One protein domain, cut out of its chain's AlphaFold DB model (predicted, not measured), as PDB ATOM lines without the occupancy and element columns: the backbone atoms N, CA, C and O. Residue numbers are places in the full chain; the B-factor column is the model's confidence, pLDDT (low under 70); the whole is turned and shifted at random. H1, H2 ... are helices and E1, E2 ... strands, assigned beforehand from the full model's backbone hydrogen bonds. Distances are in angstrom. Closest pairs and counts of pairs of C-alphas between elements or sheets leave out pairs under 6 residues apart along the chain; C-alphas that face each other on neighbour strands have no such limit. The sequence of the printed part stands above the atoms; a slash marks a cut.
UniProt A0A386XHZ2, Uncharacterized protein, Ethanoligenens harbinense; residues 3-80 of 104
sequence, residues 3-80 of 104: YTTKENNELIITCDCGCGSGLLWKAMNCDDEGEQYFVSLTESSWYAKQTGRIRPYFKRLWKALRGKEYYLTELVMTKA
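AT A GLANCE: This is residues 3 to 80 of the 104 residues of an uncharacterized protein of Ethanoligenens harbinense (UniProt A0A386XHZ2). The model is one twisted sheet of four antiparallel strands, a wall with no named helix over either face, and a single helix, H1, held out beyond the end of the sheet where E3 ends and E4 begins. The excursion from E3 out through H1 and back to E4 makes much of the length, and residues 49 to 55, of which 54 to 55 belong to H1, stick out free. The printed part has 78 residues, with one named helix and four named strands in the chain order E1 E2 E3 H1 E4; the sheet's order is E1 - E2 - E3 - E4, and the class is mixed, helices and strands. The whole is loose, with a radius of gyration of the C-alphas of 15.1 A, and elongated, spanning 44 by 28 by 22 A.

HOW THE PARTS SIT: Start at the inner strands, E2 at residues 21 to 30 and E3 at residues 34 to 43, a hairpin: they are antiparallel at 163 degrees, and you find N 24 and O 40 within hydrogen-bond range at 2.8 A. On the other side of E2 look for the edge strand E1, residues 10 to 14, antiparallel to E2 at 170 degrees and a hairpin with it, with N 13 and O 23 at 2.8 A. E1, E2 and E3 form a meander, each strand the antiparallel neighbour of the one before. Beside E1, residues 3 to 4 pair with residues 11 to 12 of E1, antiparallel. The other edge strand is E4, residues 71 to 77, antiparallel to E3 at 157 degrees, with N 39 and O 75 at 2.8 A. H1, residues 54 to 64, is not on the sheet, with 0 pairs of C-alphas within 10 A, and is apart from E1 and E2. In H1 every O i to N i+4 pair is within hydrogen-bond range.

IN THESE COORDINATES: Find C-alpha 10 at (-42.544, -33.867, 35.519), where E1 begins. E2 covers 27.5 A from C-alpha 21 to C-alpha 30, and E3 covers 28.8 A from C-alpha 34 to C-alpha 43. Then find H1 from C-alpha 54 at (-35.119, -5.702, 17.361), 15.7 A to C-alpha 64. E4 runs 16.1 A to C-alpha 77 at (-56.373, -30.515, 34.895).

THE WHOLE: The two C-alphas farthest apart are those of Ile 54 and Ala 80, 44.7 A. The printed part has no cut; the link E2 to E3 is tight, the others are short, and none is long. In the B-factor column the mean pLDDT of the printed part is 74.6, and you find values under 70 at residues 18 and 33, 44 to 57, and 59 to 73.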
ATOM      1  N   TYR A   3     -38.795 -36.582  27.870       88.50
ATOM      2  CA  TYR A   3     -37.948 -36.664  29.058       88.50
ATOM      3  C   TYR A   3     -38.810 -36.683  30.317       88.50
ATOM      4  O   TYR A   3     -39.800 -35.962  30.388       88.50
ATOM      5  N   THR A   4     -38.419 -37.462  31.322       90.31
ATOM      6  CA  THR A   4     -39.087 -37.511  32.627       90.31
ATOM      7  C   THR A   4     -38.097 -37.238  33.748       90.31
ATOM      8  O   THR A   4     -36.903 -37.537  33.640       90.31
ATOM      9  N   THR A   5     -38.582 -36.657  34.841       87.69
ATOM     10  CA  THR A   5     -37.799 -36.560  36.076       87.69
ATOM     11  C   THR A   5     -37.715 -37.916  36.770       87.69
ATOM     12  O   THR A   5     -38.545 -38.796  36.566       87.69
ATOM     13  N   LYS A   6     -36.715 -38.092  37.644       83.50
ATOM     14  CA  LYS A   6     -36.546 -39.330  38.430       83.50
ATOM     15  C   LYS A   6     -37.746 -39.644  39.329       83.50
ATOM     16  O   LYS A   6     -37.990 -40.803  39.633       83.50
ATOM     17  N   GLU A   7     -38.457 -38.607  39.759       84.69
ATOM     18  CA  GLU A   7     -39.641 -38.700  40.617       84.69
ATOM     19  C   GLU A   7     -40.934 -38.914  39.815       84.69
ATOM     20  O   GLU A   7     -41.995 -39.073  40.409       84.69
ATOM     21  N   ASN A   8     -40.858 -38.927  38.475       81.88
ATOM     22  CA  ASN A   8     -41.993 -39.047  37.553       81.88
ATOM     23  C   ASN A   8     -43.117 -38.018  37.786       81.88
ATOM     24  O   ASN A   8     -44.259 -38.238  37.388       81.88
ATOM     25  N   ASN A   9     -42.798 -36.886  38.411       84.81
ATOM     26  CA  ASN A   9     -43.721 -35.777  38.645       84.81
ATOM     27  C   ASN A   9     -43.683 -34.725  37.529       84.81
ATOM     28  O   ASN A   9     -44.570 -33.877  37.464       84.81
ATOM     29  N   GLU A  10     -42.685 -34.779  36.648       89.19
ATOM     30  CA  GLU A  10     -42.544 -33.867  35.519       89.19
ATOM     31  C   GLU A  10     -42.197 -34.631  34.237       89.19
ATOM     32  O   GLU A  10     -41.376 -35.557  34.227       89.19
ATOM     33  N   LEU A  11     -42.822 -34.208  33.143       90.69
ATOM     34  CA  LEU A  11     -42.646 -34.739  31.799       90.69
ATOM     35  C   LEU A  11     -42.410 -33.569  30.842       90.69
ATOM     36  O   LEU A  11     -43.184 -32.617  30.793       90.69
ATOM     37  N   ILE A  12     -41.337 -33.651  30.062       88.75
ATOM     38  CA  ILE A  12     -40.949 -32.643  29.080       88.75
ATOM     39  C   ILE A  12     -40.983 -33.283  27.698       88.75
ATOM     40  O   ILE A  12     -40.229 -34.210  27.402       88.75
ATOM     41  N   ILE A  13     -41.829 -32.752  26.828       89.56
ATOM     42  CA  ILE A  13     -41.920 -33.137  25.423       89.56
ATOM     43  C   ILE A  13     -41.350 -31.993  24.594       89.56
ATOM     44  O   ILE A  13     -41.755 -30.850  24.750       89.56
ATOM     45  N   THR A  14     -40.417 -32.277  23.695       86.88
ATOM     46  CA  THR A  14     -39.805 -31.273  22.806       86.88
ATOM     47  C   THR A  14     -39.974 -31.661  21.343       86.88
ATOM     48  O   THR A  14     -39.891 -32.848  21.008       86.88
ATOM     49  N   CYS A  15     -40.180 -30.678  20.459       82.88
ATOM     50  CA  CYS A  15     -40.062 -30.911  19.016       82.88
ATOM     51  C   CYS A  15     -38.603 -31.205  18.661       82.88
ATOM     52  O   CYS A  15     -37.695 -30.496  19.096       82.88
ATOM     53  N   ASP A  16     -38.384 -32.212  17.827       80.50
ATOM     54  CA  ASP A  16     -37.083 -32.533  17.228       80.50
ATOM     55  C   ASP A  16     -36.735 -31.631  16.032       80.50
ATOM     56  O   ASP A  16     -35.567 -31.457  15.699       80.50
ATOM     57  N   CYS A  17     -37.735 -30.973  15.450       77.81
ATOM     58  CA  CYS A  17     -37.615 -30.049  14.328       77.81
ATOM     59  C   CYS A  17     -36.783 -28.776  14.603       77.81
ATOM     60  O   CYS A  17     -36.653 -27.922  13.727       77.81
ATOM     61  N   GLY A  18     -36.260 -28.595  15.822       65.88
ATOM     62  CA  GLY A  18     -35.411 -27.458  16.193       65.88
ATOM     63  C   GLY A  18     -36.154 -26.135  16.407       65.88
ATOM     64  O   GLY A  18     -35.519 -25.112  16.652       65.88
ATOM     65  N   CYS A  19     -37.491 -26.128  16.369       71.62
ATOM     66  CA  CYS A  19     -38.286 -24.917  16.615       71.62
ATOM     67  C   CYS A  19     -38.249 -24.448  18.083       71.62
ATOM     68  O   CYS A  19     -38.682 -23.338  18.394       71.62
ATOM     69  N   GLY A  20     -37.759 -25.298  18.993       71.38
ATOM     70  CA  GLY A  20     -37.750 -25.040  20.431       71.38
ATOM     71  C   GLY A  20     -39.155 -24.850  21.010       71.38
ATOM     72  O   GLY A  20     -39.329 -24.074  21.948       71.38
ATOM     73  N   SER A  21     -40.156 -25.494  20.406       80.50
ATOM     74  CA  SER A  21     -41.470 -25.704  21.010       80.50
ATOM     75  C   SER A  21     -41.475 -27.006  21.800       80.50
ATOM     76  O   SER A  21     -40.841 -27.990  21.404       80.50
ATOM     77  N   GLY A  22     -42.224 -27.019  22.891       85.12
ATOM     78  CA  GLY A  22     -42.381 -28.182  23.737       85.12
ATOM     79  C   GLY A  22     -43.627 -28.105  24.602       85.12
ATOM     80  O   GLY A  22     -44.355 -27.119  24.596       85.12
ATOM     81  N   LEU A  23     -43.878 -29.177  25.331       87.62
ATOM     82  CA  LEU A  23     -44.935 -29.287  26.315       87.62
ATOM     83  C   LEU A  23     -44.287 -29.720  27.625       87.62
ATOM     84  O   LEU A  23     -43.586 -30.729  27.672       87.62
ATOM     85  N   LEU A  24     -44.501 -28.929  28.668       88.56
ATOM     86  CA  LEU A  24     -44.144 -29.258  30.036       88.56
ATOM     87  C   LEU A  24     -45.403 -29.747  30.734       88.56
ATOM     88  O   LEU A  24     -46.424 -29.070  30.715       88.56
ATOM     89  N   TRP A  25     -45.324 -30.906  31.358       90.56
ATOM     90  CA  TRP A  25     -46.370 -31.438  32.208       90.56
ATOM     91  C   TRP A  25     -45.814 -31.593  33.615       90.56
ATOM     92  O   TRP A  25     -44.730 -32.153  33.786       90.56
ATOM     93  N   LYS A  26     -46.559 -31.136  34.620       90.44
ATOM     94  CA  LYS A  26     -46.171 -31.216  36.025       90.44
ATOM     95  C   LYS A  26     -47.331 -31.636  36.919       90.44
ATOM     96  O   LYS A  26     -48.402 -31.049  36.849       90.44
ATOM     97  N   ALA A  27     -47.098 -32.615  37.783       88.31
ATOM     98  CA  ALA A  27     -47.990 -32.955  38.884       88.31
ATOM     99  C   ALA A  27     -47.561 -32.192  40.146       88.31
ATOM    100  O   ALA A  27     -46.387 -32.214  40.525       88.31
ATOM    101  N   MET A  28     -48.500 -31.514  40.798       84.50
ATOM    102  CA  MET A  28     -48.301 -30.867  42.095       84.50
ATOM    103  C   MET A  28     -49.435 -31.242  43.038       84.50
ATOM    104  O   MET A  28     -50.579 -31.379  42.622       84.50
ATOM    105  N   ASN A  29     -49.117 -31.385  44.321       80.81
ATOM    106  CA  ASN A  29     -50.128 -31.533  45.356       80.81
ATOM    107  C   ASN A  29     -50.431 -30.141  45.918       80.81
ATOM    108  O   ASN A  29     -49.534 -29.501  46.467       80.81
ATOM    109  N   CYS A  30     -51.652 -29.664  45.709       76.88
ATOM    110  CA  CYS A  30     -52.118 -28.376  46.197       76.88
ATOM    111  C   CYS A  30     -52.879 -28.622  47.500       76.88
ATOM    112  O   CYS A  30     -53.866 -29.356  47.490       76.88
ATOM    113  N   ASP A  31     -52.413 -28.028  48.602       74.81
ATOM    114  CA  ASP A  31     -52.841 -28.357  49.973       74.81
ATOM    115  C   ASP A  31     -54.371 -28.459  50.149       74.81
ATOM    116  O   ASP A  31     -54.851 -29.388  50.800       74.81
ATOM    117  N   ASP A  32     -55.136 -27.566  49.511       71.69
ATOM    118  CA  ASP A  32     -56.596 -27.482  49.654       71.69
ATOM    119  C   ASP A  32     -57.395 -28.132  48.502       71.69
ATOM    120  O   ASP A  32     -58.604 -28.330  48.620       71.69
ATOM    121  N   GLU A  33     -56.746 -28.481  47.385       67.44
ATOM    122  CA  GLU A  33     -57.411 -28.935  46.144       67.44
ATOM    123  C   GLU A  33     -56.966 -30.338  45.686       67.44
ATOM    124  O   GLU A  33     -57.514 -30.893  44.729       67.44
ATOM    125  N   GLY A  34     -56.009 -30.947  46.393       76.38
ATOM    126  CA  GLY A  34     -55.448 -32.253  46.068       76.38
ATOM    127  C   GLY A  34     -54.453 -32.213  44.903       76.38
ATOM    128  O   GLY A  34     -53.847 -31.190  44.593       76.38
ATOM    129  N   GLU A  35     -54.246 -33.365  44.265       81.81
ATOM    130  CA  GLU A  35     -53.292 -33.520  43.162       81.81
ATOM    131  C   GLU A  35     -53.799 -32.827  41.883       81.81
ATOM    132  O   GLU A  35     -54.815 -33.228  41.307       81.81
ATOM    133  N   GLN A  36     -53.070 -31.806  41.430       85.19
ATOM    134  CA  GLN A  36     -53.326 -31.044  40.210       85.19
ATOM    135  C   GLN A  36     -52.244 -31.283  39.162       85.19
ATOM    136  O   GLN A  36     -51.065 -31.474  39.475       85.19
ATOM    137  N   TYR A  37     -52.652 -31.227  37.896       88.12
ATOM    138  CA  TYR A  37     -51.766 -31.434  36.762       88.12
ATOM    139  C   TYR A  37     -51.723 -30.188  35.888       88.12
ATOM    140  O   TYR A  37     -52.728 -29.773  35.314       88.12
ATOM    141  N   PHE A  38     -50.536 -29.611  35.776       87.69
ATOM    142  CA  PHE A  38     -50.262 -28.424  34.988       87.69
ATOM    143  C   PHE A  38     -49.657 -28.837  33.659       87.69
ATOM    144  O   PHE A  38     -48.656 -29.552  33.624       87.69
ATOM    145  N   VAL A  39     -50.246 -28.370  32.563       88.38
ATOM    146  CA  VAL A  39     -49.710 -28.554  31.217       88.38
ATOM    147  C   VAL A  39     -49.420 -27.201  30.607       88.38
ATOM    148  O   VAL A  39     -50.328 -26.421  30.325       88.38
ATOM    149  N   SER A  40     -48.143 -26.930  30.380       86.31
ATOM    150  CA  SER A  40     -47.669 -25.686  29.803       86.31
ATOM    151  C   SER A  40     -47.106 -25.923  28.410       86.31
ATOM    152  O   SER A  40     -46.167 -26.696  28.221       86.31
ATOM    153  N   LEU A  41     -47.639 -25.215  27.417       82.19
ATOM    154  CA  LEU A  41     -47.039 -25.179  26.087       82.19
ATOM    155  C   LEU A  41     -45.884 -24.175  26.111       82.19
ATOM    156  O   LEU A  41     -46.084 -23.000  26.417       82.19
ATOM    157  N   THR A  42     -44.675 -24.617  25.793       79.06
ATOM    158  CA  THR A  42     -43.498 -23.758  25.683       79.06
ATOM    159  C   THR A  42     -43.200 -23.493  24.214       79.06
ATOM    160  O   THR A  42     -43.229 -24.388  23.371       79.06
ATOM    161  N   GLU A  43     -42.916 -22.239  23.869       71.75
ATOM    162  CA  GLU A  43     -42.449 -21.893  22.530       71.75
ATOM    163  C   GLU A  43     -41.341 -20.841  22.599       71.75
ATOM    164  O   GLU A  43     -41.574 -19.658  22.855       71.75
ATOM    165  N   SER A  44     -40.117 -21.264  22.286       66.25
ATOM    166  CA  SER A  44     -38.946 -20.379  22.249       66.25
ATOM    167  C   SER A  44     -39.027 -19.287  21.159       66.25
ATOM    168  O   SER A  44     -38.376 -18.236  21.260       66.25
ATOM    169  N   SER A  45     -39.850 -19.504  20.123       62.22
ATOM    170  CA  SER A  45     -40.022 -18.624  18.961       62.22
ATOM    171  C   SER A  45     -41.277 -17.744  18.960       62.22
ATOM    172  O   SER A  45     -41.423 -16.955  18.027       62.22
ATOM    173  N   TRP A  46     -42.149 -17.803  19.976       56.03
ATOM    174  CA  TRP A  46     -43.463 -17.132  19.946       56.03
ATOM    175  C   TRP A  46     -43.373 -15.639  19.586       56.03
ATOM    176  O   TRP A  46     -44.027 -15.151  18.667       56.03
ATOM    177  N   TYR A  47     -42.466 -14.911  20.241       51.09
ATOM    178  CA  TYR A  47     -42.255 -13.483  19.980       51.09
ATOM    179  C   TYR A  47     -41.436 -13.182  18.716       51.09
ATOM    180  O   TYR A  47     -41.464 -12.049  18.251       51.09
ATOM    181  N   ALA A  48     -40.708 -14.153  18.151       53.00
ATOM    182  CA  ALA A  48     -40.017 -13.986  16.867       53.00
ATOM    183  C   ALA A  48     -40.993 -14.073  15.681       53.00
ATOM    184  O   ALA A  48     -40.752 -13.458  14.644       53.00
ATOM    185  N   LYS A  49     -42.110 -14.791  15.858       56.28
ATOM    186  CA  LYS A  49     -43.234 -14.829  14.912       56.28
ATOM    187  C   LYS A  49     -44.106 -13.567  14.973       56.28
ATOM    188  O   LYS A  49     -44.840 -13.293  14.027       56.28
ATOM    189  N   GLN A  50     -43.997 -12.763  16.036       56.81
ATOM    190  CA  GLN A  50     -44.575 -11.419  16.088       56.81
ATOM    191  C   GLN A  50     -43.639 -10.439  15.369       56.81
ATOM    192  O   GLN A  50     -42.587 -10.050  15.875       56.81
ATOM    193  N   THR A  51     -43.999 -10.073  14.145       50.09
ATOM    194  CA  THR A  51     -43.203  -9.215  13.265       50.09
ATOM    195  C   THR A  51     -42.861  -7.856  13.906       50.09
ATOM    196  O   THR A  51     -43.715  -7.169  14.465       50.09
ATOM    197  N   GLY A  52     -41.593  -7.425  13.782       57.62
ATOM    198  CA  GLY A  52     -41.276  -5.997  13.639       57.62
ATOM    199  C   GLY A  52     -40.375  -5.268  14.646       57.62
ATOM    200  O   GLY A  52     -40.243  -4.057  14.483       57.62
ATOM    201  N   ARG A  53     -39.738  -5.867  15.672       57.22
ATOM    202  CA  ARG A  53     -38.877  -5.073  16.593       57.22
ATOM    203  C   ARG A  53     -37.623  -5.819  17.095       57.22
ATOM    204  O   ARG A  53     -37.710  -6.847  17.753       57.22
ATOM    205  N   ILE A  54     -36.441  -5.228  16.879       69.75
ATOM    206  CA  ILE A  54     -35.119  -5.702  17.361       69.75
ATOM    207  C   ILE A  54     -35.027  -5.676  18.905       69.75
ATOM    208  O   ILE A  54     -34.337  -6.472  19.538       69.75
ATOM    209  N   ARG A  55     -35.779  -4.781  19.552       68.50
ATOM    210  CA  ARG A  55     -35.826  -4.630  21.016       68.50
ATOM    211  C   ARG A  55     -36.355  -5.883  21.757       68.50
ATOM    212  O   ARG A  55     -35.734  -6.277  22.744       68.50
ATOM    213  N   PRO A  56     -37.451  -6.540  21.319       63.72
ATOM    214  CA  PRO A  56     -37.869  -7.834  21.856       63.72
ATOM    215  C   PRO A  56     -36.815  -8.941  21.736       63.72
ATOM    216  O   PRO A  56     -36.718  -9.756  22.648       63.72
ATOM    217  N   TYR A  57     -35.988  -8.949  20.682       63.53
ATOM    218  CA  TYR A  57     -34.932  -9.955  20.496       63.53
ATOM    219  C   TYR A  57     -33.857  -9.890  21.594       63.53
ATOM    220  O   TYR A  57     -33.553 -10.903  22.223       63.53
ATOM    221  N   PHE A  58     -33.334  -8.700  21.909       72.31
ATOM    222  CA  PHE A  58     -32.365  -8.549  23.007       72.31
ATOM    223  C   PHE A  58     -32.999  -8.799  24.380       72.31
ATOM    224  O   PHE A  58     -32.385  -9.418  25.250       72.31
ATOM    225  N   LYS A  59     -34.267  -8.406  24.567       66.44
ATOM    226  CA  LYS A  59     -35.027  -8.742  25.781       66.44
ATOM    227  C   LYS A  59     -35.220 -10.262  25.925       66.44
ATOM    228  O   LYS A  59     -35.212 -10.751  27.051       66.44
ATOM    229  N   ARG A  60     -35.353 -11.004  24.814       61.16
ATOM    230  CA  ARG A  60     -35.406 -12.476  24.773       61.16
ATOM    231  C   ARG A  60     -34.082 -13.093  25.200       61.16
ATOM    232  O   ARG A  60     -34.105 -13.900  26.115       61.16
ATOM    233  N   LEU A  61     -32.957 -12.694  24.598       68.25
ATOM    234  CA  LEU A  61     -31.634 -13.211  24.977       68.25
ATOM    235  C   LEU A  61     -31.384 -13.008  26.476       68.25
ATOM    236  O   LEU A  61     -30.998 -13.927  27.185       68.25
ATOM    237  N   TRP A  62     -31.734 -11.830  26.983       68.88
ATOM    238  CA  TRP A  62     -31.618 -11.505  28.397       68.88
ATOM    239  C   TRP A  62     -32.541 -12.326  29.314       68.88
ATOM    240  O   TRP A  62     -32.159 -12.671  30.429       68.88
ATOM    241  N   LYS A  63     -33.765 -12.649  28.875       62.09
ATOM    242  CA  LYS A  63     -34.686 -13.522  29.625       62.09
ATOM    243  C   LYS A  63     -34.264 -14.996  29.569       62.09
ATOM    244  O   LYS A  63     -34.338 -15.658  30.598       62.09
ATOM    245  N   ALA A  64     -33.779 -15.467  28.421       60.62
ATOM    246  CA  ALA A  64     -33.248 -16.816  28.235       60.62
ATOM    247  C   ALA A  64     -32.001 -17.048  29.103       60.62
ATOM    248  O   ALA A  64     -31.932 -18.038  29.819       60.62
ATOM    249  N   LEU A  65     -31.082 -16.075  29.158       66.00
ATOM    250  CA  LEU A  65     -29.930 -16.096  30.074       66.00
ATOM    251  C   LEU A  65     -30.332 -16.116  31.560       66.00
ATOM    252  O   LEU A  65     -29.542 -16.514  32.405       66.00
ATOM    253  N   ARG A  66     -31.558 -15.696  31.893       63.59
ATOM    254  CA  ARG A  66     -32.130 -15.769  33.248       63.59
ATOM    255  C   ARG A  66     -32.976 -17.028  33.483       63.59
ATOM    256  O   ARG A  66     -33.685 -17.073  34.485       63.59
ATOM    257  N   GLY A  67     -32.971 -17.990  32.557       56.22
ATOM    258  CA  GLY A  67     -33.749 -19.230  32.659       56.22
ATOM    259  C   GLY A  67     -35.266 -19.035  32.585       56.22
ATOM    260  O   GLY A  67     -36.015 -19.866  33.082       56.22
ATOM    261  N   LYS A  68     -35.747 -17.919  32.019       54.28
ATOM    262  CA  LYS A  68     -37.187 -17.647  31.904       54.28
ATOM    263  C   LYS A  68     -37.690 -18.093  30.538       54.28
ATOM    264  O   LYS A  68     -37.698 -17.296  29.596       54.28
ATOM    265  N   GLU A  69     -38.094 -19.354  30.444       56.22
ATOM    266  CA  GLU A  69     -38.950 -19.823  29.355       56.22
ATOM    267  C   GLU A  69     -40.327 -19.155  29.478       56.22
ATOM    268  O   GLU A  69     -40.797 -18.855  30.577       56.22
ATOM    269  N   TYR A  70     -40.938 -18.815  28.345       55.41
ATOM    270  CA  TYR A  70     -42.274 -18.229  28.329       55.41
ATOM    271  C   TYR A  70     -43.282 -19.345  28.069       55.41
ATOM    272  O   TYR A  70     -43.246 -19.965  27.007       55.41
ATOM    273  N   TYR A  71     -44.174 -19.571  29.031       56.22
ATOM    274  CA  TYR A  71     -45.332 -20.441  28.862       56.22
ATOM    275  C   TYR A  71     -46.366 -19.719  28.000       56.22
ATOM    276  O   TYR A  71     -46.761 -18.592  28.303       56.22
ATOM    277  N   LEU A  72     -46.737 -20.339  26.883       60.66
ATOM    278  CA  LEU A  72     -47.676 -19.787  25.916       60.66
ATOM    279  C   LEU A  72     -49.119 -19.906  26.413       60.66
ATOM    280  O   LEU A  72     -49.901 -18.967  26.289       60.66
ATOM    281  N   THR A  73     -49.418 -21.056  27.009       66.50
ATOM    282  CA  THR A  73     -50.693 -21.411  27.625       66.50
ATOM    283  C   THR A  73     -50.395 -22.365  28.769       66.50
ATOM    284  O   THR A  73     -49.492 -23.195  28.643       66.50
ATOM    285  N   GLU A  74     -51.159 -22.260  29.850       75.44
ATOM    286  CA  GLU A  74     -51.156 -23.198  30.965       75.44
ATOM    287  C   GLU A  74     -52.572 -23.757  31.121       75.44
ATOM    288  O   GLU A  74     -53.545 -23.003  31.160       75.44
ATOM    289  N   LEU A  75     -52.685 -25.079  31.127       84.81
ATOM    290  CA  LEU A  75     -53.912 -25.810  31.408       84.81
ATOM    291  C   LEU A  75     -53.760 -26.450  32.782       84.81
ATOM    292  O   LEU A  75     -52.739 -27.082  33.051       84.81
ATOM    293  N   VAL A  76     -54.778 -26.303  33.621       88.00
ATOM    294  CA  VAL A  76     -54.878 -27.008  34.898       88.00
ATOM    295  C   VAL A  76     -55.910 -28.106  34.720       88.00
ATOM    296  O   VAL A  76     -57.029 -27.828  34.296       88.00
ATOM    297  N   MET A  77     -55.516 -29.342  34.998       87.81
ATOM    298  CA  MET A  77     -56.373 -30.515  34.895       87.81
ATOM    299  C   MET A  77     -56.493 -31.209  36.244       87.81
ATOM    300  O   MET A  77     -55.530 -31.335  37.007       87.81
ATOM    301  N   THR A  78     -57.689 -31.717  36.494       88.94
ATOM    302  CA  THR A  78     -57.981 -32.639  37.582       88.94
ATOM    303  C   THR A  78     -57.473 -34.043  37.261       88.94
ATOM    304  O   THR A  78     -57.257 -34.428  36.110       88.94
ATOM    305  N   LYS A  79     -57.353 -34.874  38.297       87.94
ATOM    306  CA  LYS A  79     -57.003 -36.291  38.152       87.94
ATOM    307  C   LYS A  79     -57.956 -37.082  37.251       87.94
ATOM    308  O   LYS A  79     -57.509 -37.989  36.553       87.94
ATOM    309  N   ALA A  80     -59.247 -36.748  37.265       89.31
ATOM    310  CA  ALA A  80     -60.243 -37.403  36.421       89.31
ATOM    311  C   ALA A  80     -59.996 -37.103  34.934       89.31
ATOM    312  O   ALA A  80     -59.907 -38.027  34.131       89.31
TER     313      ALA A  80